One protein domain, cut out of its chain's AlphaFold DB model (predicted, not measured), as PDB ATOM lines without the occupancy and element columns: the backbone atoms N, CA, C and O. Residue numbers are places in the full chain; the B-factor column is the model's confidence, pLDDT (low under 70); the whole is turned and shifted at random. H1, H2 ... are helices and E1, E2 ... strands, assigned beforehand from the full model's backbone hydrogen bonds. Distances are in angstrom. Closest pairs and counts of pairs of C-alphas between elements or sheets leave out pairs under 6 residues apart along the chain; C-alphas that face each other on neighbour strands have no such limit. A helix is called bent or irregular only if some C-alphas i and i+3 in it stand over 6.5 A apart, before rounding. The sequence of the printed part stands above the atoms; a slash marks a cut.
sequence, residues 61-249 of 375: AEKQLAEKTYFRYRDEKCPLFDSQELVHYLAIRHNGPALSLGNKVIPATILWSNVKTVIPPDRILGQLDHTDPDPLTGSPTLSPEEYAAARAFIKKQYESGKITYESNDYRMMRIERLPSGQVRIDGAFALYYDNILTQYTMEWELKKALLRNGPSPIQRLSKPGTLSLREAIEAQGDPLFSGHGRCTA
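What this domain is: This is residues 61 to 249 of the 375 residues of an uncharacterized protein of Acidobacteriia bacterium AA117 (UniProt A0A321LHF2). A strongly twisted three-stranded sheet, E3, E5 and E4, makes one end of the model, and the long helix H6 runs on from E5 like a post to a second group at the other end, made by H2, H3, H7 and the small hairpin E1 and E2. H5 stands across the sheet end of H6 with H1 beyond it, H8 packs on H6 partway along, and the unnamed tail of residues 235 to 249 folds back from H8 toward the sheet. The long link of residues 107 to 120 returns from the small hairpin to the sheet, and residues 115 to 121 stick out. The printed part has 189 residues with eight named helices and five named strands, in the order H1 H2 H3 E1 E2 H4 E3 H5 E4 E5 H6 H7 H8, and its class is mixed, helices and strands. The larger sheet runs E3, E5, E4 and is mixed, the smaller is antiparallel, and the whole is compact, with a radius of gyration of the C-alphas of 17.8 A and spans of 54 by 46 by 32 A.

How they stand to each other: Look first at E5, residues 183 to 191, the inner strand, which bends by 51 degrees at residue 188. With E4, residues 168 to 177, it forms an antiparallel hairpin, where N 171 and O 188 are 2.9 A apart, within hydrogen-bond range. On its other side E3, residues 125 to 129, is parallel to it, with N 126 and O 185 at 2.8 A. H4, residues 121 to 124, only grazes this sheet with residues 122 to 124. H6, residues 192 to 211, only grazes it with residues 192 to 195; H6 is the hub, touching four helices. H5, residues 144 to 159, touches H6 with residues 150 to 155 alone, about perpendicular at 86 degrees, the closest C-alphas being those of Arg 151 and Tyr 193, 6.5 A apart. H1, residues 61 to 68, touches H5 about perpendicular at 76 degrees, closest at the C-alphas of Leu 65 and Ala 150, 6.1 A. H8, residues 228 to 234, only just touches H6, with 3 pairs of C-alphas within 8 A, closest at Met 202 and Arg 230, 6.1 A, at a steep tilt of 64 degrees, opposite ways. At the far end H7, residues 217 to 220, touches H6, with the C-alphas of Leu 210 and Pro 217 closest at 5.1 A. H2, residues 79 to 82, only just touches H6, with 3 pairs within 8 A, closest at the C-alphas of Leu 80 and Leu 210, 6.9 A. H3, residues 84 to 93, only just touches H7, also with 3 pairs, closest at the C-alphas of Leu 86 and Ile 218, 6.4 A. In the hairpin of E1, residues 99 to 101, and E2, residues 104 to 106, N 101 and O 104 are 2.8 A apart. Every O i to N i+4 pair is within hydrogen-bond range in H1, H3, H5 and H8, and 12 of 16 are in H6; H2, H4 and H7 are too short for such a pair.

Where its parts are: Find C-alpha 183 at (172.425, 155.284, 206.507); from there E5 runs 24.5 A to residue 191, beside E4, 26.6 A long. Next find C-alpha 192 at (190.252, 172.661, 207.769), where H6 begins; it runs 26.5 A to C-alpha 211 at (190.593, 173.505, 181.239), with a kink of 35 degrees near residue 202. H5 is 22.1 A long, H3 14.2 A and E3 12.0 A. H2 is irregular, but only just: C-alphas 79 and 82 are 6.9 A apart.

The domain as a whole: The two C-alphas farthest apart, those of Ala 61 and Lys 116, are 55.0 A apart. The printed part has no cut. The links from E2 to H4 and from E3 to H5 are long, with 14 residues each. The mean pLDDT of the printed part is 91.5, and residues 162 to 163 are under 70.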
ATOM      1  N   ALA A  61     208.317 179.622 194.346       92.62
ATOM      2  CA  ALA A  61     208.009 178.415 195.114       92.62
ATOM      3  C   ALA A  61     206.501 178.286 195.392       92.62
ATOM      4  O   ALA A  61     205.911 177.232 195.171       92.62
ATOM      5  N   GLU A  62     205.837 179.378 195.778       93.81
ATOM      6  CA  GLU A  62     204.386 179.373 196.008       93.81
ATOM      7  C   GLU A  62     203.585 179.128 194.726       93.81
ATOM      8  O   GLU A  62     202.542 178.487 194.770       93.81
ATOM      9  N   LYS A  63     204.066 179.582 193.561       94.62
ATOM     10  CA  LYS A  63     203.443 179.242 192.271       94.62
ATOM     11  C   LYS A  63     203.549 177.750 191.965       94.62
ATOM     12  O   LYS A  63     202.591 177.179 191.449       94.62
ATOM     13  N   GLN A  64     204.685 177.128 192.273       94.62
ATOM     14  CA  GLN A  64     204.864 175.683 192.114       94.62
ATOM     15  C   GLN A  64     203.943 174.910 193.066       94.62
ATOM     16  O   GLN A  64     203.255 173.991 192.626       94.62
ATOM     17  N   LEU A  65     203.846 175.332 194.332       95.25
ATOM     18  CA  LEU A  65     202.911 174.748 195.297       95.25
ATOM     19  C   LEU A  65     201.454 174.936 194.864       95.25
ATOM     20  O   LEU A  65     200.685 173.981 194.911       95.25
ATOM     21  N   ALA A  66     201.070 176.117 194.375       94.31
ATOM     22  CA  ALA A  66     199.717 176.375 193.885       94.31
ATOM     23  C   ALA A  66     199.347 175.514 192.665       94.31
ATOM     24  O   ALA A  66     198.184 175.156 192.491       94.31
ATOM     25  N   GLU A  67     200.319 175.179 191.816       93.88
ATOM     26  CA  GLU A  67     200.123 174.267 190.688       93.88
ATOM     27  C   GLU A  67     200.007 172.808 191.150       93.88
ATOM     28  O   GLU A  67     199.151 172.069 190.660       93.88
ATOM     29  N   LYS A  68     200.845 172.401 192.111       93.00
ATOM     30  CA  LYS A  68     200.916 171.029 192.630       93.00
ATOM     31  C   LYS A  68     199.720 170.659 193.513       93.00
ATOM     32  O   LYS A  68     199.197 169.560 193.408       93.00
ATOM     33  N   THR A  69     199.252 171.601 194.328       94.12
ATOM     34  CA  THR A  69     198.033 171.488 195.156       94.12
ATOM     35  C   THR A  69     196.758 171.823 194.387       94.12
ATOM     36  O   THR A  69     195.670 171.831 194.959       94.12
ATOM     37  N   TYR A  70     196.885 172.152 193.096       95.81
ATOM     38  CA  TYR A  70     195.810 172.619 192.222       95.81
ATOM     39  C   TYR A  70     195.120 173.919 192.681       95.81
ATOM     40  O   TYR A  70     194.208 174.391 192.006       95.81
ATOM     41  N   PHE A  71     195.583 174.558 193.761       94.12
ATOM     42  CA  PHE A  71     195.036 175.802 194.308       94.12
ATOM     43  C   PHE A  71     194.928 176.933 193.276       94.12
ATOM     44  O   PHE A  71     194.006 177.745 193.334       94.12
ATOM     45  N   ARG A  72     195.817 176.965 192.272       92.56
ATOM     46  CA  ARG A  72     195.727 177.899 191.137       92.56
ATOM     47  C   ARG A  72     194.355 177.861 190.446       92.56
ATOM     48  O   ARG A  72     193.887 178.895 189.984       92.56
ATOM     49  N   TYR A  73     193.727 176.690 190.385       93.31
ATOM     50  CA  TYR A  73     192.467 176.444 189.684       93.31
ATOM     51  C   TYR A  73     191.226 176.668 190.552       93.31
ATOM     52  O   TYR A  73     190.111 176.524 190.053       93.31
ATOM     53  N   ARG A  74     191.392 177.044 191.830       90.25
ATOM     54  CA  ARG A  74     190.282 177.289 192.760       90.25
ATOM     55  C   ARG A  74     189.274 178.293 192.202       90.25
ATOM     56  O   ARG A  74     188.079 178.006 192.152       90.25
ATOM     57  N   ASP A  75     189.788 179.433 191.744       86.81
ATOM     58  CA  ASP A  75     188.994 180.588 191.308       86.81
ATOM     59  C   ASP A  75     188.812 180.643 189.773       86.81
ATOM     60  O   ASP A  75     188.209 181.584 189.252       86.81
ATOM     61  N   GLU A  76     189.348 179.664 189.033       89.38
ATOM     62  CA  GLU A  76     189.262 179.624 187.570       89.38
ATOM     63  C   GLU A  76     187.852 179.218 187.122       89.38
ATOM     64  O   GLU A  76     187.282 178.221 187.580       89.38
ATOM     65  N   LYS A  77     187.279 179.981 186.184       89.44
ATOM     66  CA  LYS A  77     185.977 179.646 185.600       89.44
ATOM     67  C   LYS A  77     186.134 178.455 184.662       89.44
ATOM     68  O   LYS A  77     186.884 178.528 183.693       89.44
ATOM     69  N   CYS A  78     185.374 177.393 184.903       90.69
ATOM     70  CA  CYS A  78     185.362 176.199 184.067       90.69
ATOM     71  C   CYS A  78     183.956 175.999 183.471       90.69
ATOM     72  O   CYS A  78     183.074 175.507 184.171       90.69
ATOM     73  N   PRO A  79     183.711 176.378 182.200       89.25
ATOM     74  CA  PRO A  79     182.384 176.275 181.582       89.25
ATOM     75  C   PRO A  79     181.816 174.853 181.544       89.25
ATOM     76  O   PRO A  79     180.604 174.672 181.563       89.25
ATOM     77  N   LEU A  80     182.693 173.847 181.506       90.88
ATOM     78  CA  LEU A  80     182.304 172.438 181.463       90.88
ATOM     79  C   LEU A  80     181.914 171.869 182.833       90.88
ATOM     80  O   LEU A  80     181.437 170.743 182.896       90.88
ATOM     81  N   PHE A  81     182.116 172.613 183.924       88.06
ATOM     82  CA  PHE A  81     181.936 172.095 185.284       88.06
ATOM     83  C   PHE A  81     180.475 171.750 185.619       88.06
ATOM     84  O   PHE A  81     180.219 170.831 186.389       88.06
ATOM     85  N   ASP A  82     179.527 172.438 184.981       85.19
ATOM     86  CA  ASP A  82     178.087 172.175 185.099       85.19
ATOM     87  C   ASP A  82     177.500 171.549 183.816       85.19
ATOM     88  O   ASP A  82     176.283 171.572 183.612       85.19
ATOM     89  N   SER A  83     178.340 171.039 182.903       91.38
ATOM     90  CA  SER A  83     177.859 170.488 181.631       91.38
ATOM     91  C   SER A  83     177.188 169.127 181.828       91.38
ATOM     92  O   SER A  83     177.587 168.330 182.681       91.38
ATOM     93  N   GLN A  84     176.172 168.834 181.012       92.62
ATOM     94  CA  GLN A  84     175.455 167.556 181.082       92.62
ATOM     95  C   GLN A  84     176.387 166.369 180.825       92.62
ATOM     96  O   GLN A  84     176.246 165.323 181.452       92.62
ATOM     97  N   GLU A  85     177.367 166.541 179.941       93.19
ATOM     98  CA  GLU A  85     178.350 165.517 179.610       93.19
ATOM     99  C   GLU A  85     179.255 165.196 180.805       93.19
ATOM    100  O   GLU A  85     179.555 164.025 181.043       93.19
ATOM    101  N   LEU A  86     179.669 166.206 181.586       94.25
ATOM    102  CA  LEU A  86     180.469 165.976 182.788       94.25
ATOM    103  C   LEU A  86     179.638 165.285 183.869       94.25
ATOM    104  O   LEU A  86     180.106 164.329 184.486       94.25
ATOM    105  N   VAL A  87     178.400 165.740 184.078       94.12
ATOM    106  CA  VAL A  87     177.478 165.122 185.040       94.12
ATOM    107  C   VAL A  87     177.237 163.652 184.687       94.12
ATOM    108  O   VAL A  87     177.315 162.790 185.560       94.12
ATOM    109  N   HIS A  88     177.019 163.348 183.407       93.56
ATOM    110  CA  HIS A  88     176.859 161.979 182.922       93.56
ATOM    111  C   HIS A  88     178.118 161.130 183.145       93.56
ATOM    112  O   HIS A  88     178.027 160.008 183.640       93.56
ATOM    113  N   TYR A  89     179.299 161.678 182.843       95.00
ATOM    114  CA  TYR A  89     180.574 161.009 183.098       95.00
ATOM    115  C   TYR A  89     180.757 160.660 184.585       95.00
ATOM    116  O   TYR A  89     181.097 159.522 184.910       95.00
ATOM    117  N   LEU A  90     180.509 161.613 185.491       94.44
ATOM    118  CA  LEU A  90     180.657 161.402 186.935       94.44
ATOM    119  C   LEU A  90     179.647 160.382 187.474       94.44
ATOM    120  O   LEU A  90     180.012 159.551 188.304       94.44
ATOM    121  N   ALA A  91     178.410 160.408 186.969       93.06
ATOM    122  CA  ALA A  91     177.383 159.436 187.329       93.06
ATOM    123  C   ALA A  91     177.796 158.001 186.965       93.06
ATOM    124  O   ALA A  91     177.637 157.088 187.775       93.06
ATOM    125  N   ILE A  92     178.388 157.811 185.778       93.50
ATOM    126  CA  ILE A  92     178.946 156.518 185.359       93.50
ATOM    127  C   ILE A  92     180.136 156.133 186.240       93.50
ATOM    128  O   ILE A  92     180.170 155.016 186.751       93.50
ATOM    129  N   ARG A  93     181.102 157.044 186.439       93.62
ATOM    130  CA  ARG A  93     182.342 156.766 187.186       93.62
ATOM    131  C   ARG A  93     182.069 156.269 188.604       93.62
ATOM    132  O   ARG A  93     182.742 155.354 189.061       93.62
ATOM    133  N   HIS A  94     181.093 156.868 189.281       91.62
ATOM    134  CA  HIS A  94     180.771 156.558 190.674       91.62
ATOM    135  C   HIS A  94     179.546 155.654 190.839       91.62
ATOM    136  O   HIS A  94     179.083 155.469 191.960       91.62
ATOM    137  N   ASN A  95     179.000 155.112 189.742       91.38
ATOM    138  CA  ASN A  95     177.786 154.291 189.756       91.38
ATOM    139  C   ASN A  95     176.642 154.924 190.584       91.38
ATOM    140  O   ASN A  95     175.942 154.255 191.346       91.38
ATOM    141  N   GLY A  96     176.489 156.246 190.468       87.81
ATOM    142  CA  GLY A  96     175.566 157.046 191.264       87.81
ATOM    143  C   GLY A  96     174.678 157.885 190.353       87.81
ATOM    144  O   GLY A  96     175.205 158.593 189.494       87.81
ATOM    145  N   PRO A  97     173.340 157.849 190.498       89.38
ATOM    146  CA  PRO A  97     172.477 158.677 189.670       89.38
ATOM    147  C   PRO A  97     172.776 160.153 189.929       89.38
ATOM    148  O   PRO A  97     172.923 160.573 191.083       89.38
ATOM    149  N   ALA A  98     172.842 160.936 188.854       91.69
ATOM    150  CA  ALA A  98     172.902 162.383 188.962       91.69
ATOM    151  C   ALA A  98     171.594 162.915 189.553       91.69
ATOM    152  O   ALA A  98     170.498 162.479 189.188       91.69
ATOM    153  N   LEU A  99     171.711 163.878 190.456       91.00
ATOM    154  CA  LEU A  99     170.574 164.570 191.027       91.00
ATOM    155  C   LEU A  99     169.967 165.512 189.982       91.00
ATOM    156  O   LEU A  99     170.646 166.375 189.423       91.00
ATOM    157  N   SER A 100     168.667 165.357 189.752       89.06
ATOM    158  CA  SER A 100     167.870 166.259 188.925       89.06
ATOM    159  C   SER A 100     167.108 167.242 189.806       89.06
ATOM    160  O   SER A 100     166.332 166.839 190.672       89.06
ATOM    161  N   LEU A 101     167.291 168.535 189.550       83.81
ATOM    162  CA  LEU A 101     166.506 169.616 190.129       83.81
ATOM    163  C   LEU A 101     165.729 170.309 189.005       83.81
ATOM    164  O   LEU A 101     166.269 171.126 188.257       83.81
ATOM    165  N   GLY A 102     164.455 169.939 188.856       86.69
ATOM    166  CA  GLY A 102     163.646 170.344 187.707       86.69
ATOM    167  C   GLY A 102     164.230 169.792 186.404       86.69
ATOM    168  O   GLY A 102     164.382 168.585 186.245       86.69
ATOM    169  N   ASN A 103     164.573 170.685 185.478       85.88
ATOM    170  CA  ASN A 103     165.207 170.376 184.193       85.88
ATOM    171  C   ASN A 103     166.747 170.451 184.226       85.88
ATOM    172  O   ASN A 103     167.385 170.220 183.198       85.88
ATOM    173  N   LYS A 104     167.355 170.775 185.376       86.81
ATOM    174  CA  LYS A 104     168.811 170.824 185.537       86.81
ATOM    175  C   LYS A 104     169.310 169.548 186.211       86.81
ATOM    176  O   LYS A 104     168.832 169.188 187.283       86.81
ATOM    177  N   VAL A 105     170.306 168.904 185.611       88.88
ATOM    178  CA  VAL A 105     171.099 167.857 186.268       88.88
ATOM    179  C   VAL A 105     172.304 168.499 186.945       88.88
ATOM    180  O   VAL A 105     172.907 169.420 186.391       88.88
ATOM    181  N   ILE A 106     172.636 168.048 188.149       88.50
ATOM    182  CA  ILE A 106     173.784 168.542 188.913       88.50
ATOM    183  C   ILE A 106     174.710 167.378 189.291       88.50
ATOM    184  O   ILE A 106     174.223 166.259 189.476       88.50
ATOM    185  N   PRO A 107     176.035 167.608 189.397       87.31
ATOM    186  CA  PRO A 107     177.028 166.573 189.701       87.31
ATOM    187  C   PRO A 107     177.010 166.197 191.193       87.31
ATOM    188  O   PRO A 107     177.998 166.337 191.908       87.31
ATOM    189  N   ALA A 108     175.857 165.739 191.671       89.56
ATOM    190  CA  ALA A 108     175.619 165.262 193.025       89.56
ATOM    191  C   ALA A 108     174.801 163.970 192.960       89.56
ATOM    192  O   ALA A 108     174.043 163.765 192.013       89.56
ATOM    193  N   THR A 109     174.925 163.113 193.973       91.50
ATOM    194  CA  THR A 109     174.143 161.878 194.071       91.50
ATOM    195  C   THR A 109     173.474 161.768 195.437       91.50
ATOM    196  O   THR A 109     174.026 162.206 196.446       91.50
ATOM    197  N   ILE A 110     172.269 161.198 195.470       91.56
ATOM    198  CA  ILE A 110     171.536 160.946 196.715       91.56
ATOM    199  C   ILE A 110     171.871 159.529 197.174       91.56
ATOM    200  O   ILE A 110     171.410 158.553 196.587       91.56
ATOM    201  N   LEU A 111     172.643 159.411 198.254       91.25
ATOM    202  CA  LEU A 111     172.975 158.104 198.836       91.25
ATOM    203  C   LEU A 111     171.810 157.515 199.634       91.25
ATOM    204  O   LEU A 111     171.633 156.292 199.674       91.25
ATOM    205  N   TRP A 112     171.011 158.395 200.240       91.69
ATOM    206  CA  TRP A 112     169.831 158.056 201.013       91.69
ATOM    207  C   TRP A 112     168.857 159.230 201.068       91.69
ATOM    208  O   TRP A 112     169.260 160.388 201.166       91.69
ATOM    209  N   SER A 113     167.567 158.914 201.036       89.94
ATOM    210  CA  SER A 113     166.492 159.855 201.312       89.94
ATOM    211  C   SER A 113     165.388 159.145 202.082       89.94
ATOM    212  O   SER A 113     165.184 157.935 201.966       89.94
ATOM    213  N   ASN A 114     164.656 159.911 202.876       87.31
ATOM    214  CA  ASN A 114     163.484 159.425 203.574       87.31
ATOM    215  C   ASN A 114     162.320 160.381 203.308       87.31
ATOM    216  O   ASN A 114     162.419 161.579 203.547       87.31
ATOM    217  N   VAL A 115     161.228 159.823 202.786       84.81
ATOM    218  CA  VAL A 115     160.045 160.580 202.338       84.81
ATOM    219  C   VAL A 115     158.781 160.229 203.123       84.81
ATOM    220  O   VAL A 115     157.762 160.890 202.969       84.81
ATOM    221  N   LYS A 116     158.821 159.164 203.934       85.62
ATOM    222  CA  LYS A 116     157.629 158.593 204.585       85.62
ATOM    223  C   LYS A 116     157.558 158.871 206.078       85.62
ATOM    224  O   LYS A 116     156.476 158.819 206.650       85.62
ATOM    225  N   THR A 117     158.701 159.098 206.715       86.81
ATOM    226  CA  THR A 117     158.790 159.205 208.174       86.81
ATOM    227  C   THR A 117     159.461 160.507 208.570       86.81
ATOM    228  O   THR A 117     160.218 161.074 207.792       86.81
ATOM    229  N   VAL A 118     159.192 161.009 209.768       89.50
ATOM    230  CA  VAL A 118     159.998 162.091 210.342       89.50
ATOM    231  C   VAL A 118     161.124 161.431 211.121       89.50
ATOM    232  O   VAL A 118     160.868 160.632 212.021       89.50
ATOM    233  N   ILE A 119     162.365 161.726 210.744       89.56
ATOM    234  CA  ILE A 119     163.555 161.178 211.392       89.56
ATOM    235  C   ILE A 119     164.282 162.348 212.063       89.56
ATOM    236  O   ILE A 119     164.657 163.280 211.352       89.56
ATOM    237  N   PRO A 120     164.469 162.321 213.398       91.88
ATOM    238  CA  PRO A 120     165.363 163.248 214.083       91.88
ATOM    239  C   PRO A 120     166.729 163.281 213.389       91.88
ATOM    240  O   PRO A 120     167.251 162.208 213.084       91.88
ATOM    241  N   PRO A 121     167.307 164.459 213.118       92.00
ATOM    242  CA  PRO A 121     168.487 164.570 212.266       92.00
ATOM    243  C   PRO A 121     169.668 163.752 212.808       92.00
ATOM    244  O   PRO A 121     170.276 162.994 212.062       92.00
ATOM    245  N   ASP A 122     169.894 163.759 214.119       95.06
ATOM    246  CA  ASP A 122     170.996 163.020 214.751       95.06
ATOM    247  C   ASP A 122     170.871 161.500 214.595       95.06
ATOM    248  O   ASP A 122     171.845 160.764 214.718       95.06
ATOM    249  N   ARG A 123     169.689 160.988 214.227       93.19
ATOM    250  CA  ARG A 123     169.521 159.564 213.941       93.19
ATOM    251  C   ARG A 123     170.241 159.101 212.691       93.19
ATOM    252  O   ARG A 123     170.166 157.908 212.456       93.19
ATOM    253  N   ILE A 124     170.864 159.933 211.862       94.44
ATOM    254  CA  ILE A 124     171.727 159.436 210.769       94.44
ATOM    255  C   ILE A 124     173.204 159.380 211.161       94.44
ATOM    256  O   ILE A 124     174.017 158.871 210.394       94.44
ATOM    257  N   LEU A 125     173.550 159.865 212.349       96.44
ATOM    258  CA  LEU A 125     174.907 159.843 212.861       96.44
ATOM    259  C   LEU A 125     175.251 158.462 213.437       96.44
ATOM    260  O   LEU A 125     174.428 157.809 214.085       96.44
ATOM    261  N   GLY A 126     176.451 157.992 213.107       96.06
ATOM    262  CA  GLY A 126     177.086 156.782 213.624       96.06
ATOM    263  C   GLY A 126     178.056 157.102 214.759       96.06
ATOM    264  O   GLY A 126     177.821 158.030 215.532       96.06
ATOM    265  N   GLN A 127     179.134 156.329 214.862       95.50
ATOM    266  CA  GLN A 127     180.167 156.536 215.879       95.50
ATOM    267  C   GLN A 127     181.025 157.760 215.549       95.50
ATOM    268  O   GLN A 127     181.354 157.987 214.384       95.50
ATOM    269  N   LEU A 128     181.414 158.512 216.578       95.56
ATOM    270  CA  LEU A 128     182.435 159.549 216.480       95.56
ATOM    271  C   LEU A 128     183.747 159.014 217.062       95.56
ATOM    272  O   LEU A 128     183.788 158.547 218.199       95.56
ATOM    273  N   ASP A 129     184.821 159.092 216.284       93.75
ATOM    274  CA  ASP A 129     186.177 158.974 216.810       93.75
ATOM    275  C   ASP A 129     186.544 160.269 217.544       93.75
ATOM    276  O   ASP A 129     186.648 161.335 216.934       93.75
ATOM    277  N   HIS A 130     186.712 160.157 218.863       90.75
ATOM    278  CA  HIS A 130     187.021 161.271 219.757       90.75
ATOM    279  C   HIS A 130     188.519 161.592 219.856       90.75
ATOM    280  O   HIS A 130     188.909 162.419 220.679       90.75
ATOM    281  N   THR A 131     189.368 160.930 219.070       89.75
ATOM    282  CA  THR A 131     190.799 161.238 219.029       89.75
ATOM    283  C   THR A 131     191.011 162.662 218.519       89.75
ATOM    284  O   THR A 131     190.413 163.054 217.513       89.75
ATOM    285  N   ASP A 132     191.863 163.432 219.202       87.06
ATOM    286  CA  ASP A 132     192.208 164.786 218.769       87.06
ATOM    287  C   ASP A 132     192.750 164.765 217.324       87.06
ATOM    288  O   ASP A 132     193.486 163.844 216.946       87.06
ATOM    289  N   PRO A 133     192.380 165.745 216.482       89.88
ATOM    290  CA  PRO A 133     192.769 165.724 215.085       89.88
ATOM    291  C   PRO A 133     194.249 166.090 214.926       89.88
ATOM    292  O   PRO A 133     194.647 167.237 215.121       89.88
ATOM    293  N   ASP A 134     195.055 165.124 214.491       88.00
ATOM    294  CA  ASP A 134     196.421 165.381 214.044       88.00
ATOM    295  C   ASP A 134     196.447 165.820 212.570       88.00
ATOM    296  O   ASP A 134     195.744 165.227 211.737       88.00
ATOM    297  N   PRO A 135     197.289 166.809 212.205       90.88
ATOM    298  CA  PRO A 135     197.535 167.144 210.812       90.88
ATOM    299  C   PRO A 135     197.957 165.925 210.001       90.88
ATOM    300  O   PRO A 135     198.845 165.167 210.401       90.88
ATOM    301  N   LEU A 136     197.381 165.776 208.810       91.25
ATOM    302  CA  LEU A 136     197.837 164.753 207.879       91.25
ATOM    303  C   LEU A 136     199.316 164.971 207.540       91.25
ATOM    304  O   LEU A 136     199.775 166.083 207.274       91.25
ATOM    305  N   THR A 137     200.074 163.879 207.507       92.31
ATOM    306  CA  THR A 137     201.503 163.905 207.176       92.31
ATOM    307  C   THR A 137     201.761 163.711 205.687       92.31
ATOM    308  O   THR A 137     202.907 163.539 205.297       92.31
ATOM    309  N   GLY A 138     200.727 163.645 204.848       91.75
ATOM    310  CA  GLY A 138     200.860 163.304 203.437       91.75
ATOM    311  C   GLY A 138     199.518 163.207 202.723       91.75
ATOM    312  O   GLY A 138     198.453 163.197 203.342       91.75
ATOM    313  N   SER A 139     199.580 163.090 201.401       90.50
ATOM    314  CA  SER A 139     198.441 162.692 200.573       90.50
ATOM    315  C   SER A 139     198.907 161.689 199.521       90.50
ATOM    316  O   SER A 139     200.111 161.543 199.308       90.50
ATOM    317  N   PRO A 140     197.993 161.022 198.800       87.75
ATOM    318  CA  PRO A 140     198.398 160.090 197.752       87.75
ATOM    319  C   PRO A 140     199.277 160.698 196.641       87.75
ATOM    320  O   PRO A 140     199.910 159.960 195.892       87.75
ATOM    321  N   THR A 141     199.316 162.029 196.510       90.81
ATOM    322  CA  THR A 141     200.062 162.742 195.459       90.81
ATOM    323  C   THR A 141     201.166 163.664 195.980       90.81
ATOM    324  O   THR A 141     201.866 164.275 195.169       90.81
ATOM    325  N   LEU A 142     201.339 163.775 197.301       94.12
ATOM    326  CA  LEU A 142     202.332 164.638 197.944       94.12
ATOM    327  C   LEU A 142     203.151 163.829 198.953       94.12
ATOM    328  O   LEU A 142     202.575 163.193 199.838       94.12
ATOM    329  N   SER A 143     204.484 163.894 198.855       94.50
ATOM    330  CA  SER A 143     205.360 163.349 199.904       94.50
ATOM    331  C   SER A 143     205.142 164.081 201.236       94.50
ATOM    332  O   SER A 143     204.568 165.174 201.240       94.50
ATOM    333  N   PRO A 144     205.623 163.547 202.372       96.06
ATOM    334  CA  PRO A 144     205.482 164.231 203.651       96.06
ATOM    335  C   PRO A 144     206.045 165.654 203.684       96.06
ATOM    336  O   PRO A 144     205.399 166.576 204.185       96.06
ATOM    337  N   GLU A 145     207.209 165.871 203.078       96.25
ATOM    338  CA  GLU A 145     207.838 167.189 202.981       96.25
ATOM    339  C   GLU A 145     207.013 168.137 202.102       96.25
ATOM    340  O   GLU A 145     206.827 169.314 202.422       96.25
ATOM    341  N   GLU A 146     206.487 167.618 200.993       95.75
ATOM    342  CA  GLU A 146     205.660 168.379 200.060       95.75
ATOM    343  C   GLU A 146     204.307 168.738 200.664       95.75
ATOM    344  O   GLU A 146     203.818 169.848 200.448       95.75
ATOM    345  N   TYR A 147     203.719 167.830 201.442       96.56
ATOM    346  CA  TYR A 147     202.468 168.056 202.148       96.56
ATOM    347  C   TYR A 147     202.642 169.110 203.241       96.56
ATOM    348  O   TYR A 147     201.858 170.053 203.306       96.56
ATOM    349  N   ALA A 148     203.715 169.034 204.034       96.75
ATOM    350  CA  ALA A 148     204.032 170.055 205.030       96.75
ATOM    351  C   ALA A 148     204.199 171.449 204.389       96.75
ATOM    352  O   ALA A 148     203.629 172.434 204.866       96.75
ATOM    353  N   ALA A 149     204.918 171.535 203.263       96.69
ATOM    354  CA  ALA A 149     205.071 172.780 202.510       96.69
ATOM    355  C   ALA A 149     203.738 173.283 201.927       96.69
ATOM    356  O   ALA A 149     203.436 174.478 201.997       96.69
ATOM    357  N   ALA A 150     202.918 172.381 201.381       96.69
ATOM    358  CA  ALA A 150     201.586 172.686 200.871       96.69
ATOM    359  C   ALA A 150     200.659 173.213 201.974       96.69
ATOM    360  O   ALA A 150     199.977 174.218 201.774       96.69
ATOM    361  N   ARG A 151     200.680 172.597 203.157       95.81
ATOM    362  CA  ARG A 151     199.882 173.005 204.315       95.81
ATOM    363  C   ARG A 151     200.284 174.380 204.825       95.81
ATOM    364  O   ARG A 151     199.420 175.231 205.019       95.81
ATOM    365  N   ALA A 152     201.585 174.647 204.952       95.31
ATOM    366  CA  ALA A 152     202.090 175.974 205.305       95.31
ATOM    367  C   ALA A 152     201.674 177.042 204.274       95.31
ATOM    368  O   ALA A 152     201.303 178.160 204.641       95.31
ATOM    369  N   PHE A 153     201.690 176.691 202.985       95.31
ATOM    370  CA  PHE A 153     201.202 177.561 201.920       95.31
ATOM    371  C   PHE A 153     199.699 177.849 202.048       95.31
ATOM    372  O   PHE A 153     199.321 179.019 202.040       95.31
ATOM    373  N   ILE A 154     198.853 176.825 202.212       93.50
ATOM    374  CA  ILE A 154     197.400 176.991 202.383       93.50
ATOM    375  C   ILE A 154     197.088 177.820 203.627       93.50
ATOM    376  O   ILE A 154     196.362 178.807 203.507       93.50
ATOM    377  N   LYS A 155     197.712 177.509 204.769       93.00
ATOM    378  CA  LYS A 155     197.615 178.297 206.004       93.00
ATOM    379  C   LYS A 155     197.870 179.774 205.733       93.00
ATOM    380  O   LYS A 155     197.010 180.609 205.979       93.00
ATOM    381  N   LYS A 156     199.003 180.100 205.103       91.56
ATOM    382  CA  LYS A 156     199.344 181.481 204.736       91.56
ATOM    383  C   LYS A 156     198.297 182.135 203.826       91.56
ATOM    384  O   LYS A 156     198.014 183.318 203.989       91.56
ATOM    385  N   GLN A 157     197.746 181.409 202.848       88.75
ATOM    386  CA  GLN A 157     196.732 181.971 201.949       88.75
ATOM    387  C   GLN A 157     195.427 182.286 202.687       88.75
ATOM    388  O   GLN A 157     194.862 183.358 202.475       88.75
ATOM    389  N   TYR A 158     194.952 181.383 203.544       84.81
ATOM    390  CA  TYR A 158     193.679 181.546 204.250       84.81
ATOM    391  C   TYR A 158     193.786 182.524 205.423       84.81
ATOM    392  O   TYR A 158     192.922 183.389 205.554       84.81
ATOM    393  N   GLU A 159     194.885 182.476 206.181       88.62
ATOM    394  CA  GLU A 159     195.132 183.380 207.313       88.62
ATOM    395  C   GLU A 159     195.499 184.813 206.904       88.62
ATOM    396  O   GLU A 159     195.538 185.719 207.731       88.62
ATOM    397  N   SER A 160     195.758 185.052 205.613       81.06
ATOM    398  CA  SER A 160     195.898 186.415 205.082       81.06
ATOM    399  C   SER A 160     194.556 187.140 204.896       81.06
ATOM    400  O   SER A 160     194.542 188.322 204.543       81.06
ATOM    401  N   GLY A 161     193.440 186.423 205.066       73.38
ATOM    402  CA  GLY A 161     192.077 186.919 204.905       73.38
ATOM    403  C   GLY A 161     191.379 187.220 206.234       73.38
ATOM    404  O   GLY A 161     191.986 187.713 207.176       73.38
ATOM    405  N   LYS A 162     190.065 186.960 206.284       68.38
ATOM    406  CA  LYS A 162     189.245 187.105 207.505       68.38
ATOM    407  C   LYS A 162     189.378 185.918 208.462       68.38
ATOM    408  O   LYS A 162     189.115 186.064 209.646       68.38
ATOM    409  N   ILE A 163     189.752 184.758 207.930       68.50
ATOM    410  CA  ILE A 163     190.092 183.582 208.728       68.50
ATOM    411  C   ILE A 163     191.448 183.885 209.358       68.50
ATOM    412  O   ILE A 163     192.353 184.284 208.640       68.50
ATOM    413  N   THR A 164     191.581 183.746 210.672       74.25
ATOM    414  CA  THR A 164     192.831 184.043 211.399       74.25
ATOM    415  C   THR A 164     193.422 182.819 212.089       74.25
ATOM    416  O   THR A 164     194.545 182.882 212.584       74.25
ATOM    417  N   TYR A 165     192.687 181.709 212.099       77.44
ATOM    418  CA  TYR A 165     193.098 180.433 212.663       77.44
ATOM    419  C   TYR A 165     192.426 179.279 211.911       77.44
ATOM    420  O   TYR A 165     191.546 179.486 211.074       77.44
ATOM    421  N   GLU A 166     192.875 178.062 212.187       86.50
ATOM    422  CA  GLU A 166     192.303 176.836 211.639       86.50
ATOM    423  C   GLU A 166     191.232 176.284 212.584       86.50
ATOM    424  O   GLU A 166     191.511 176.077 213.764       86.50
ATOM    425  N   SER A 167     190.021 176.064 212.072       81.69
ATOM    426  CA  SER A 167     188.930 175.428 212.812       81.69
ATOM    427  C   SER A 167     189.037 173.901 212.784       81.69
ATOM    428  O   SER A 167     189.671 173.313 211.896       81.69
ATOM    429  N   ASN A 168     188.376 173.275 213.760       87.38
ATOM    430  CA  ASN A 168     188.124 171.843 213.767       87.38
ATOM    431  C   ASN A 168     186.793 171.564 213.066       87.38
ATOM    432  O   ASN A 168     185.736 172.033 213.488       87.38
ATOM    433  N   ASP A 169     186.856 170.751 212.022       89.00
ATOM    434  CA  ASP A 169     185.685 170.263 211.309       89.00
ATOM    435  C   ASP A 169     185.395 168.822 211.716       89.00
ATOM    436  O   ASP A 169     186.284 168.041 212.064       89.00
ATOM    437  N   TYR A 170     184.148 168.419 211.545       94.38
ATOM    438  CA  TYR A 170     183.797 167.018 211.481       94.38
ATOM    439  C   TYR A 170     184.017 166.457 210.075       94.38
ATOM    440  O   TYR A 170     183.475 166.968 209.088       94.38
ATOM    441  N   ARG A 171     184.760 165.348 209.969       94.75
ATOM    442  CA  ARG A 171     184.906 164.585 208.721       94.75
ATOM    443  C   ARG A 171     184.121 163.285 208.744       94.75
ATOM    444  O   ARG A 171     184.038 162.608 209.762       94.75
ATOM    445  N   MET A 172     183.625 162.893 207.576       96.62
ATOM    446  CA  MET A 172     183.075 161.565 207.334       96.62
ATOM    447  C   MET A 172     184.213 160.553 207.194       96.62
ATOM    448  O   MET A 172     185.091 160.713 206.343       96.62
ATOM    449  N   MET A 173     184.168 159.509 208.021       96.56
ATOM    450  CA  MET A 173     185.061 158.350 207.951       96.56
ATOM    451  C   MET A 173     184.454 157.247 207.086       96.56
ATOM    452  O   MET A 173     185.136 156.657 206.246       96.56
ATOM    453  N   ARG A 174     183.159 156.981 207.283       97.31
ATOM    454  CA  ARG A 174     182.406 155.968 206.547       97.31
ATOM    455  C   ARG A 174     180.919 156.297 206.539       97.31
ATOM    456  O   ARG A 174     180.395 156.847 207.502       97.31
ATOM    457  N   ILE A 175     180.232 155.876 205.483       97.38
ATOM    458  CA  ILE A 175     178.774 155.778 205.440       97.38
ATOM    459  C   ILE A 175     178.383 154.301 205.383       97.38
ATOM    460  O   ILE A 175     178.611 153.621 204.384       97.38
ATOM    461  N   GLU A 176     177.775 153.800 206.453       96.25
ATOM    462  CA  GLU A 176     177.213 152.453 206.518       96.25
ATOM    463  C   GLU A 176     175.758 152.459 206.028       96.25
ATOM    464  O   GLU A 176     174.955 153.301 206.433       96.25
ATOM    465  N   ARG A 177     175.397 151.498 205.169       94.25
ATOM    466  CA  ARG A 177     174.002 151.227 204.789       94.25
ATOM    467  C   ARG A 177     173.440 150.131 205.692       94.25
ATOM    468  O   ARG A 177     173.876 148.987 205.619       94.25
ATOM    469  N   LEU A 178     172.447 150.473 206.505       92.25
ATOM    470  CA  LEU A 178     171.759 149.533 207.386       92.25
ATOM    471  C   LEU A 178     170.797 148.626 206.595       92.25
ATOM    472  O   LEU A 178     170.292 149.042 205.547       92.25
ATOM    473  N   PRO A 179     170.427 147.438 207.119       91.75
ATOM    474  CA  PRO A 179     169.447 146.549 206.480       91.75
ATOM    475  C   PRO A 179     168.077 147.195 206.221       91.75
ATOM    476  O   PRO A 179     167.368 146.805 205.299       91.75
ATOM    477  N   SER A 180     167.706 148.208 207.010       86.69
ATOM    478  CA  SER A 180     166.483 148.999 206.820       86.69
ATOM    479  C   SER A 180     166.533 149.940 205.608       86.69
ATOM    480  O   SER A 180     165.531 150.580 205.288       86.69
ATOM    481  N   GLY A 181     167.693 150.079 204.962       87.06
ATOM    482  CA  GLY A 181     167.964 151.060 203.914       87.06
ATOM    483  C   GLY A 181     168.374 152.439 204.439       87.06
ATOM    484  O   GLY A 181     168.768 153.281 203.637       87.06
ATOM    485  N   GLN A 182     168.311 152.683 205.756       90.50
ATOM    486  CA  GLN A 182     168.846 153.898 206.381       90.50
ATOM    487  C   GLN A 182     170.379 153.923 206.332       90.50
ATOM    488  O   GLN A 182     171.015 152.874 206.288       90.50
ATOM    489  N   VAL A 183     170.972 155.119 206.370       93.56
ATOM    490  CA  VAL A 183     172.425 155.284 206.507       93.56
ATOM    491  C   VAL A 183     172.855 155.693 207.916       93.56
ATOM    492  O   VAL A 183     172.095 156.318 208.665       93.56
ATOM    493  N   ARG A 184     174.092 155.336 208.258       96.38
ATOM    494  CA  ARG A 184     174.838 155.817 209.422       96.38
ATOM    495  C   ARG A 184     176.144 156.440 208.958       96.38
ATOM    496  O   ARG A 184     176.856 155.828 208.170       96.38
ATOM    497  N   ILE A 185     176.430 157.655 209.413       97.44
ATOM    498  CA  ILE A 185     177.656 158.382 209.077       97.44
ATOM    499  C   ILE A 185     178.578 158.330 210.288       97.44
ATOM    500  O   ILE A 185     178.302 158.984 211.293       97.44
ATOM    501  N   ASP A 186     179.653 157.557 210.187       97.81
ATOM    502  CA  ASP A 186     180.715 157.556 211.188       97.81
ATOM    503  C   ASP A 186     181.631 158.760 210.949       97.81
ATOM    504  O   ASP A 186     181.982 159.076 209.803       97.81
ATOM    505  N   GLY A 187     182.004 159.430 212.033       96.38
ATOM    506  CA  GLY A 187     182.737 160.686 212.025       96.38
ATOM    507  C   GLY A 187     184.080 160.624 212.736       96.38
ATOM    508  O   GLY A 187     184.358 159.702 213.498       96.38
ATOM    509  N   ALA A 188     184.894 161.643 212.502       94.94
ATOM    510  CA  ALA A 188     186.081 161.970 213.287       94.94
ATOM    511  C   ALA A 188     186.299 163.487 213.256       94.94
ATOM    512  O   ALA A 188     185.772 164.169 212.369       94.94
ATOM    513  N   PHE A 189     187.117 164.005 214.166       93.50
ATOM    514  CA  PHE A 189     187.628 165.367 214.044       93.50
ATOM    515  C   PHE A 189     188.617 165.485 212.880       93.50
ATOM    516  O   PHE A 189     189.285 164.521 212.484       93.50
ATOM    517  N   ALA A 190     188.701 166.680 212.307       91.56
ATOM    518  CA  ALA A 190     189.612 166.991 211.226       91.56
ATOM    519  C   ALA A 190     189.987 168.470 211.196       91.56
ATOM    520  O   ALA A 190     189.339 169.305 211.819       91.56
ATOM    521  N   LEU A 191     191.030 168.783 210.432       92.31
ATOM    522  CA  LEU A 191     191.562 170.133 210.308       92.31
ATOM    523  C   LEU A 191     191.215 170.735 208.947       92.31
ATOM    524  O   LEU A 191     191.365 170.091 207.899       92.31
ATOM    525  N   TYR A 192     190.765 171.988 208.959       91.00
ATOM    526  CA  TYR A 192     190.252 172.661 207.769       91.00
ATOM    527  C   TYR A 192     191.271 172.725 206.613       91.00
ATOM    528  O   TYR A 192     190.902 172.563 205.448       91.00
ATOM    529  N   TYR A 193     192.571 172.907 206.865       93.62
ATOM    530  CA  TYR A 193     193.556 172.953 205.775       93.62
ATOM    531  C   TYR A 193     193.808 171.584 205.144       93.62
ATOM    532  O   TYR A 193     194.086 171.511 203.944       93.62
ATOM    533  N   ASP A 194     193.635 170.502 205.898       94.75
ATOM    534  CA  ASP A 194     193.736 169.150 205.354       94.75
ATOM    535  C   ASP A 194     192.512 168.832 204.481       94.75
ATOM    536  O   ASP A 194     192.648 168.223 203.414       94.75
ATOM    537  N   ASN A 195     191.326 169.323 204.864       93.69
ATOM    538  CA  ASN A 195     190.123 169.329 204.022       93.69
ATOM    539  C   ASN A 195     190.378 170.078 202.702       93.69
ATOM    540  O   ASN A 195     190.099 169.554 201.620       93.69
ATOM    541  N   ILE A 196     191.002 171.259 202.756       93.19
ATOM    542  CA  ILE A 196     191.395 171.987 201.543       93.19
ATOM    543  C   ILE A 196     192.297 171.129 200.642       93.19
ATOM    544  O   ILE A 196     192.001 170.974 199.457       93.19
ATOM    545  N   LEU A 197     193.364 170.550 201.197       94.94
ATOM    546  CA  LEU A 197     194.397 169.843 200.433       94.94
ATOM    547  C   LEU A 197     193.978 168.478 199.881       94.94
ATOM    548  O   LEU A 197     194.650 167.952 198.993       94.94
ATOM    549  N   THR A 198     192.909 167.884 200.408       93.56
ATOM    550  CA  THR A 198     192.518 166.510 200.056       93.56
ATOM    551  C   THR A 198     191.123 166.404 199.456       93.56
ATOM    552  O   THR A 198     190.933 165.600 198.551       93.56
ATOM    553  N   GLN A 199     190.164 167.227 199.891       92.56
ATOM    554  CA  GLN A 199     188.782 167.195 199.412       92.56
ATOM    555  C   GLN A 199     188.528 168.286 198.368       92.56
ATOM    556  O   GLN A 199     188.161 167.980 197.232       92.56
ATOM    557  N   TYR A 200     188.771 169.559 198.699       92.75
ATOM    558  CA  TYR A 200     188.571 170.661 197.742       92.75
ATOM    559  C   TYR A 200     189.510 170.557 196.544       92.75
ATOM    560  O   TYR A 200     189.112 170.802 195.402       92.75
ATOM    561  N   THR A 201     190.745 170.122 196.783       94.50
ATOM    562  CA  THR A 201     191.718 169.886 195.724       94.50
ATOM    563  C   THR A 201     191.222 168.901 194.654       94.50
ATOM    564  O   THR A 201     191.582 169.067 193.490       94.50
ATOM    565  N   MET A 202     190.337 167.945 194.966       94.19
ATOM    566  CA  MET A 202     189.763 167.041 193.953       94.19
ATOM    567  C   MET A 202     188.843 167.756 192.949       94.19
ATOM    568  O   MET A 202     188.723 167.321 191.798       94.19
ATOM    569  N   GLU A 203     188.164 168.831 193.361       93.94
ATOM    570  CA  GLU A 203     187.415 169.702 192.447       93.94
ATOM    571  C   GLU A 203     188.384 170.496 191.561       93.94
ATOM    572  O   GLU A 203     188.174 170.634 190.354       93.94
ATOM    573  N   TRP A 204     189.466 171.008 192.141       95.31
ATOM    574  CA  TRP A 204     190.443 171.822 191.418       95.31
ATOM    575  C   TRP A 204     191.258 171.002 190.415       95.31
ATOM    576  O   TRP A 204     191.536 171.472 189.311       95.31
ATOM    577  N   GLU A 205     191.577 169.754 190.757       96.06
ATOM    578  CA  GLU A 205     192.148 168.763 189.847       96.06
ATOM    579  C   GLU A 205     191.225 168.527 188.643       96.06
ATOM    580  O   GLU A 205     191.676 168.584 187.494       96.06
ATOM    581  N   LEU A 206     189.920 168.360 188.885       95.62
ATOM    582  CA  LEU A 206     188.931 168.214 187.819       95.62
ATOM    583  C   LEU A 206     188.866 169.466 186.930       95.62
ATOM    584  O   LEU A 206     188.923 169.351 185.704       95.62
ATOM    585  N   LYS A 207     188.833 170.670 187.521       95.00
ATOM    586  CA  LYS A 207     188.885 171.936 186.763       95.00
ATOM    587  C   LYS A 207     190.136 172.014 185.892       95.00
ATOM    588  O   LYS A 207     190.026 172.330 184.709       95.00
ATOM    589  N   LYS A 208     191.314 171.677 186.425       95.06
ATOM    590  CA  LYS A 208     192.565 171.631 185.651       95.06
ATOM    591  C   LYS A 208     192.462 170.679 184.464       95.06
ATOM    592  O   LYS A 208     192.868 171.039 183.357       95.06
ATOM    593  N   ALA A 209     191.939 169.473 184.673       95.06
ATOM    594  CA  ALA A 209     191.804 168.477 183.616       95.06
ATOM    595  C   ALA A 209     190.865 168.946 182.489       95.06
ATOM    596  O   ALA A 209     191.180 168.751 181.308       95.06
ATOM    597  N   LEU A 210     189.769 169.620 182.852       94.69
ATOM    598  CA  LEU A 210     188.773 170.171 181.928       94.69
ATOM    599  C   LEU A 210     189.257 171.422 181.184       94.69
ATOM    600  O   LEU A 210     188.926 171.603 180.016       94.69
ATOM    601  N   LEU A 211     190.054 172.274 181.832       93.31
ATOM    602  CA  LEU A 211     190.593 173.505 181.239       93.31
ATOM    603  C   LEU A 211     191.772 173.261 180.285       93.31
ATOM    604  O   LEU A 211     192.155 174.153 179.531       93.31
ATOM    605  N   ARG A 212     192.372 172.067 180.294       86.88
ATOM    606  CA  ARG A 212     193.450 171.718 179.359       86.88
ATOM    607  C   ARG A 212     192.923 171.641 177.921       86.88
ATOM    608  O   ARG A 212     192.101 170.778 177.610       86.88
ATOM    609  N   ASN A 213     193.493 172.460 177.033       73.31
ATOM    610  CA  ASN A 213     193.184 172.496 175.600       73.31
ATOM    611  C   ASN A 213     193.165 171.096 174.958       73.31
ATOM    612  O   ASN A 213     194.013 170.247 175.243       73.31
ATOM    613  N   GLY A 214     192.184 170.841 174.094       76.69
ATOM    614  CA  GLY A 214     192.082 169.616 173.301       76.69
ATOM    615  C   GLY A 214     190.652 169.315 172.842       76.69
ATOM    616  O   GLY A 214     189.710 169.893 173.377       76.69
ATOM    617  N   PRO A 215     190.484 168.403 171.869       72.69
ATOM    618  CA  PRO A 215     189.206 168.180 171.188       72.69
ATOM    619  C   PRO A 215     188.136 167.472 172.040       72.69
ATOM    620  O   PRO A 215     186.974 167.463 171.654       72.69
ATOM    621  N   SER A 216     188.490 166.892 173.194       86.12
ATOM    622  CA  SER A 216     187.532 166.188 174.059       86.12
ATOM    623  C   SER A 216     187.941 166.176 175.545       86.12
ATOM    624  O   SER A 216     188.415 165.161 176.066       86.12
ATOM    625  N   PRO A 217     187.760 167.297 176.274       90.56
ATOM    626  CA  PRO A 217     188.184 167.408 177.673       90.56
ATOM    627  C   PRO A 217     187.588 166.337 178.598       90.56
ATOM    628  O   PRO A 217     188.292 165.835 179.468       90.56
ATOM    629  N   ILE A 218     186.334 165.934 178.374       93.00
ATOM    630  CA  ILE A 218     185.634 164.944 179.212       93.00
ATOM    631  C   ILE A 218     186.105 163.516 178.926       93.00
ATOM    632  O   ILE A 218     186.394 162.774 179.855       93.00
ATOM    633  N   GLN A 219     186.275 163.134 177.656       90.69
ATOM    634  CA  GLN A 219     186.795 161.800 177.304       90.69
ATOM    635  C   GLN A 219     188.197 161.563 177.878       90.69
ATOM    636  O   GLN A 219     188.568 160.435 178.200       90.69
ATOM    637  N   ARG A 220     188.987 162.632 178.028       91.44
ATOM    638  CA  ARG A 220     190.309 162.566 178.653       91.44
ATOM    639  C   ARG A 220     190.243 162.120 180.112       91.44
ATOM    640  O   ARG A 220     191.181 161.468 180.545       91.44
ATOM    641  N   LEU A 221     189.168 162.423 180.840       94.75
ATOM    642  CA  LEU A 221     189.021 162.035 182.246       94.75
ATOM    643  C   LEU A 221     189.053 160.508 182.436       94.75
ATOM    644  O   LEU A 221     189.372 160.030 183.518       94.75
ATOM    645  N   SER A 222     188.761 159.729 181.390       91.50
ATOM    646  CA  SER A 222     188.887 158.266 181.406       91.50
ATOM    647  C   SER A 222     190.328 157.760 181.270       91.50
ATOM    648  O   SER A 222     190.560 156.562 181.414       91.50
ATOM    649  N   LYS A 223     191.302 158.621 180.944       93.56
ATOM    650  CA  LYS A 223     192.706 158.215 180.796       93.56
ATOM    651  C   LYS A 223     193.382 158.151 182.171       93.56
ATOM    652  O   LYS A 223     193.358 159.175 182.858       93.56
ATOM    653  N   PRO A 224     194.046 157.035 182.528       94.75
ATOM    654  CA  PRO A 224     194.792 156.921 183.780       94.75
ATOM    655  C   PRO A 224     195.805 158.056 183.973       94.75
ATOM    656  O   PRO A 224     196.445 158.497 183.013       94.75
ATOM    657  N   GLY A 225     195.949 158.521 185.210       93.31
ATOM    658  CA  GLY A 225     196.816 159.628 185.600       93.31
ATOM    659  C   GLY A 225     196.273 161.011 185.236       93.31
ATOM    660  O   GLY A 225     197.000 161.999 185.350       93.31
ATOM    661  N   THR A 226     195.022 161.117 184.768       94.94
ATOM    662  CA  THR A 226     194.412 162.428 184.484       94.94
ATOM    663  C   THR A 226     193.917 163.088 185.762       94.94
ATOM    664  O   THR A 226     194.031 164.309 185.891       94.94
ATOM    665  N   LEU A 227     193.382 162.291 186.688       95.62
ATOM    666  CA  LEU A 227     192.869 162.733 187.982       95.62
ATOM    667  C   LEU A 227     193.614 161.982 189.095       95.62
ATOM    668  O   LEU A 227     193.011 161.207 189.828       95.62
ATOM    669  N   SER A 228     194.940 162.137 189.165       94.94
ATOM    670  CA  SER A 228     195.818 161.307 190.001       94.94
ATOM    671  C   SER A 228     195.409 161.246 191.476       94.94
ATOM    672  O   SER A 228     195.462 160.172 192.069       94.94
ATOM    673  N   LEU A 229     195.000 162.370 192.079       94.62
ATOM    674  CA  LEU A 229     194.544 162.386 193.471       94.62
ATOM    675  C   LEU A 229     193.247 161.591 193.613       94.62
ATOM    676  O   LEU A 229     193.142 160.726 194.481       94.62
ATOM    677  N   ARG A 230     192.271 161.861 192.743       95.25
ATOM    678  CA  ARG A 230     190.987 161.156 192.752       95.25
ATOM    679  C   ARG A 230     191.138 159.659 192.501       95.25
ATOM    680  O   ARG A 230     190.551 158.874 193.233       95.25
ATOM    681  N   GLU A 231     191.918 159.270 191.500       96.12
ATOM    682  CA  GLU A 231     192.193 157.872 191.156       96.12
ATOM    683  C   GLU A 231     192.844 157.130 192.329       96.12
ATOM    684  O   GLU A 231     192.478 155.993 192.616       96.12
ATOM    685  N   ALA A 232     193.765 157.776 193.049       94.88
ATOM    686  CA  ALA A 232     194.406 157.168 194.206       94.88
ATOM    687  C   ALA A 232     193.458 157.004 195.409       94.88
ATOM    688  O   ALA A 232     193.554 156.008 196.121       94.88
ATOM    689  N   ILE A 233     192.528 157.942 195.620       93.81
ATOM    690  CA  ILE A 233     191.471 157.817 196.639       93.81
ATOM    691  C   ILE A 233     190.499 156.691 196.260       93.81
ATOM    692  O   ILE A 233     190.182 155.841 197.084       93.81
ATOM    693  N   GLU A 234     190.062 156.639 195.003       94.56
ATOM    694  CA  GLU A 234     189.159 155.593 194.504       94.56
ATOM    695  C   GLU A 234     189.784 154.193 194.550       94.56
ATOM    696  O   GLU A 234     189.084 153.207 194.773       94.56
ATOM    697  N   ALA A 235     191.108 154.086 194.400       93.50
ATOM    698  CA  ALA A 235     191.823 152.821 194.551       93.50
ATOM    699  C   ALA A 235     191.731 152.241 195.975       93.50
ATOM    700  O   ALA A 235     191.968 151.050 196.169       93.50
ATOM    701  N   GLN A 236     191.384 153.064 196.967       90.50
ATOM    702  CA  GLN A 236     191.227 152.650 198.359       90.50
ATOM    703  C   GLN A 236     189.782 152.264 198.722       90.50
ATOM    704  O   GLN A 236     189.539 151.751 199.816       90.50
ATOM    705  N   GLY A 237     188.819 152.498 197.829       91.38
ATOM    706  CA  GLY A 237     187.408 152.179 198.030       91.38
ATOM    707  C   GLY A 237     186.476 153.193 197.371       91.38
ATOM    708  O   GLY A 237     186.915 154.169 196.772       91.38
ATOM    709  N   ASP A 238     185.167 152.970 197.498       93.25
ATOM    710  CA  ASP A 238     184.168 153.892 196.952       93.25
ATOM    711  C   ASP A 238     184.168 155.219 197.740       93.25
ATOM    712  O   ASP A 238     183.761 155.233 198.910       93.25
ATOM    713  N   PRO A 239     184.573 156.351 197.130       92.94
ATOM    714  CA  PRO A 239     184.624 157.640 197.813       92.94
ATOM    715  C   PRO A 239     183.231 158.191 198.160       92.94
ATOM    716  O   PRO A 239     183.132 159.199 198.854       92.94
ATOM    717  N   LEU A 240     182.137 157.583 197.699       92.50
ATOM    718  CA  LEU A 240     180.799 157.942 198.165       92.50
ATOM    719  C   LEU A 240     180.508 157.405 199.572       92.50
ATOM    720  O   LEU A 240     179.748 158.032 200.304       92.50
ATOM    721  N   PHE A 241     181.119 156.282 199.967       95.06
ATOM    722  CA  PHE A 241     180.887 155.639 201.271       95.06
ATOM    723  C   PHE A 241     182.117 155.621 202.175       95.06
ATOM    724  O   PHE A 241     181.992 155.284 203.349       95.06
ATOM    725  N   SER A 242     183.292 155.966 201.650       95.31
ATOM    726  CA  SER A 242     184.558 155.966 202.377       95.31
ATOM    727  C   SER A 242     185.179 157.359 202.435       95.31
ATOM    728  O   SER A 242     185.270 158.086 201.435       95.31
ATOM    729  N   GLY A 243     185.645 157.720 203.627       93.62
ATOM    730  CA  GLY A 243     186.487 158.885 203.864       93.62
ATOM    731  C   GLY A 243     187.982 158.609 203.706       93.62
ATOM    732  O   GLY A 243     188.772 159.535 203.844       93.62
ATOM    733  N   HIS A 244     188.399 157.365 203.439       91.44
ATOM    734  CA  HIS A 244     189.819 157.005 203.416       91.44
ATOM    735  C   HIS A 244     190.612 157.808 202.367       91.44
ATOM    736  O   HIS A 244     190.097 158.154 201.303       91.44
ATOM    737  N   GLY A 245     191.859 158.151 202.701       88.44
ATOM    738  CA  GLY A 245     192.752 158.919 201.828       88.44
ATOM    739  C   GLY A 245     192.469 160.424 201.745       88.44
ATOM    740  O   GLY A 245     193.179 161.125 201.023       88.44
ATOM    741  N   ARG A 246     191.467 160.943 202.473       91.88
ATOM    742  CA  ARG A 246     191.121 162.372 202.472       91.88
ATOM    743  C   ARG A 246     190.449 162.835 203.764       91.88
ATOM    744  O   ARG A 246     189.934 162.061 204.561       91.88
ATOM    745  N   CYS A 247     190.415 164.143 203.945       93.88
ATOM    746  CA  CYS A 247     189.645 164.805 204.978       93.88
ATOM    747  C   CYS A 247     188.279 165.213 204.406       93.88
ATOM    748  O   CYS A 247     188.112 166.309 203.876       93.88
ATOM    749  N   THR A 248     187.301 164.308 204.485       94.06
ATOM    750  CA  THR A 248     185.954 164.531 203.935       94.06
ATOM    751  C   THR A 248     185.083 165.335 204.895       94.06
ATOM    752  O   THR A 248     184.200 164.774 205.542       94.06
ATOM    753  N   ALA A 249     185.346 166.632 205.030       93.44
ATOM    754  CA  ALA A 249     184.555 167.464 205.927       93.44
ATOM    755  C   ALA A 249     183.071 167.482 205.523       93.44
ATOM    756  O   ALA A 249     182.726 167.458 204.335       93.44
TER     757      ALA A 249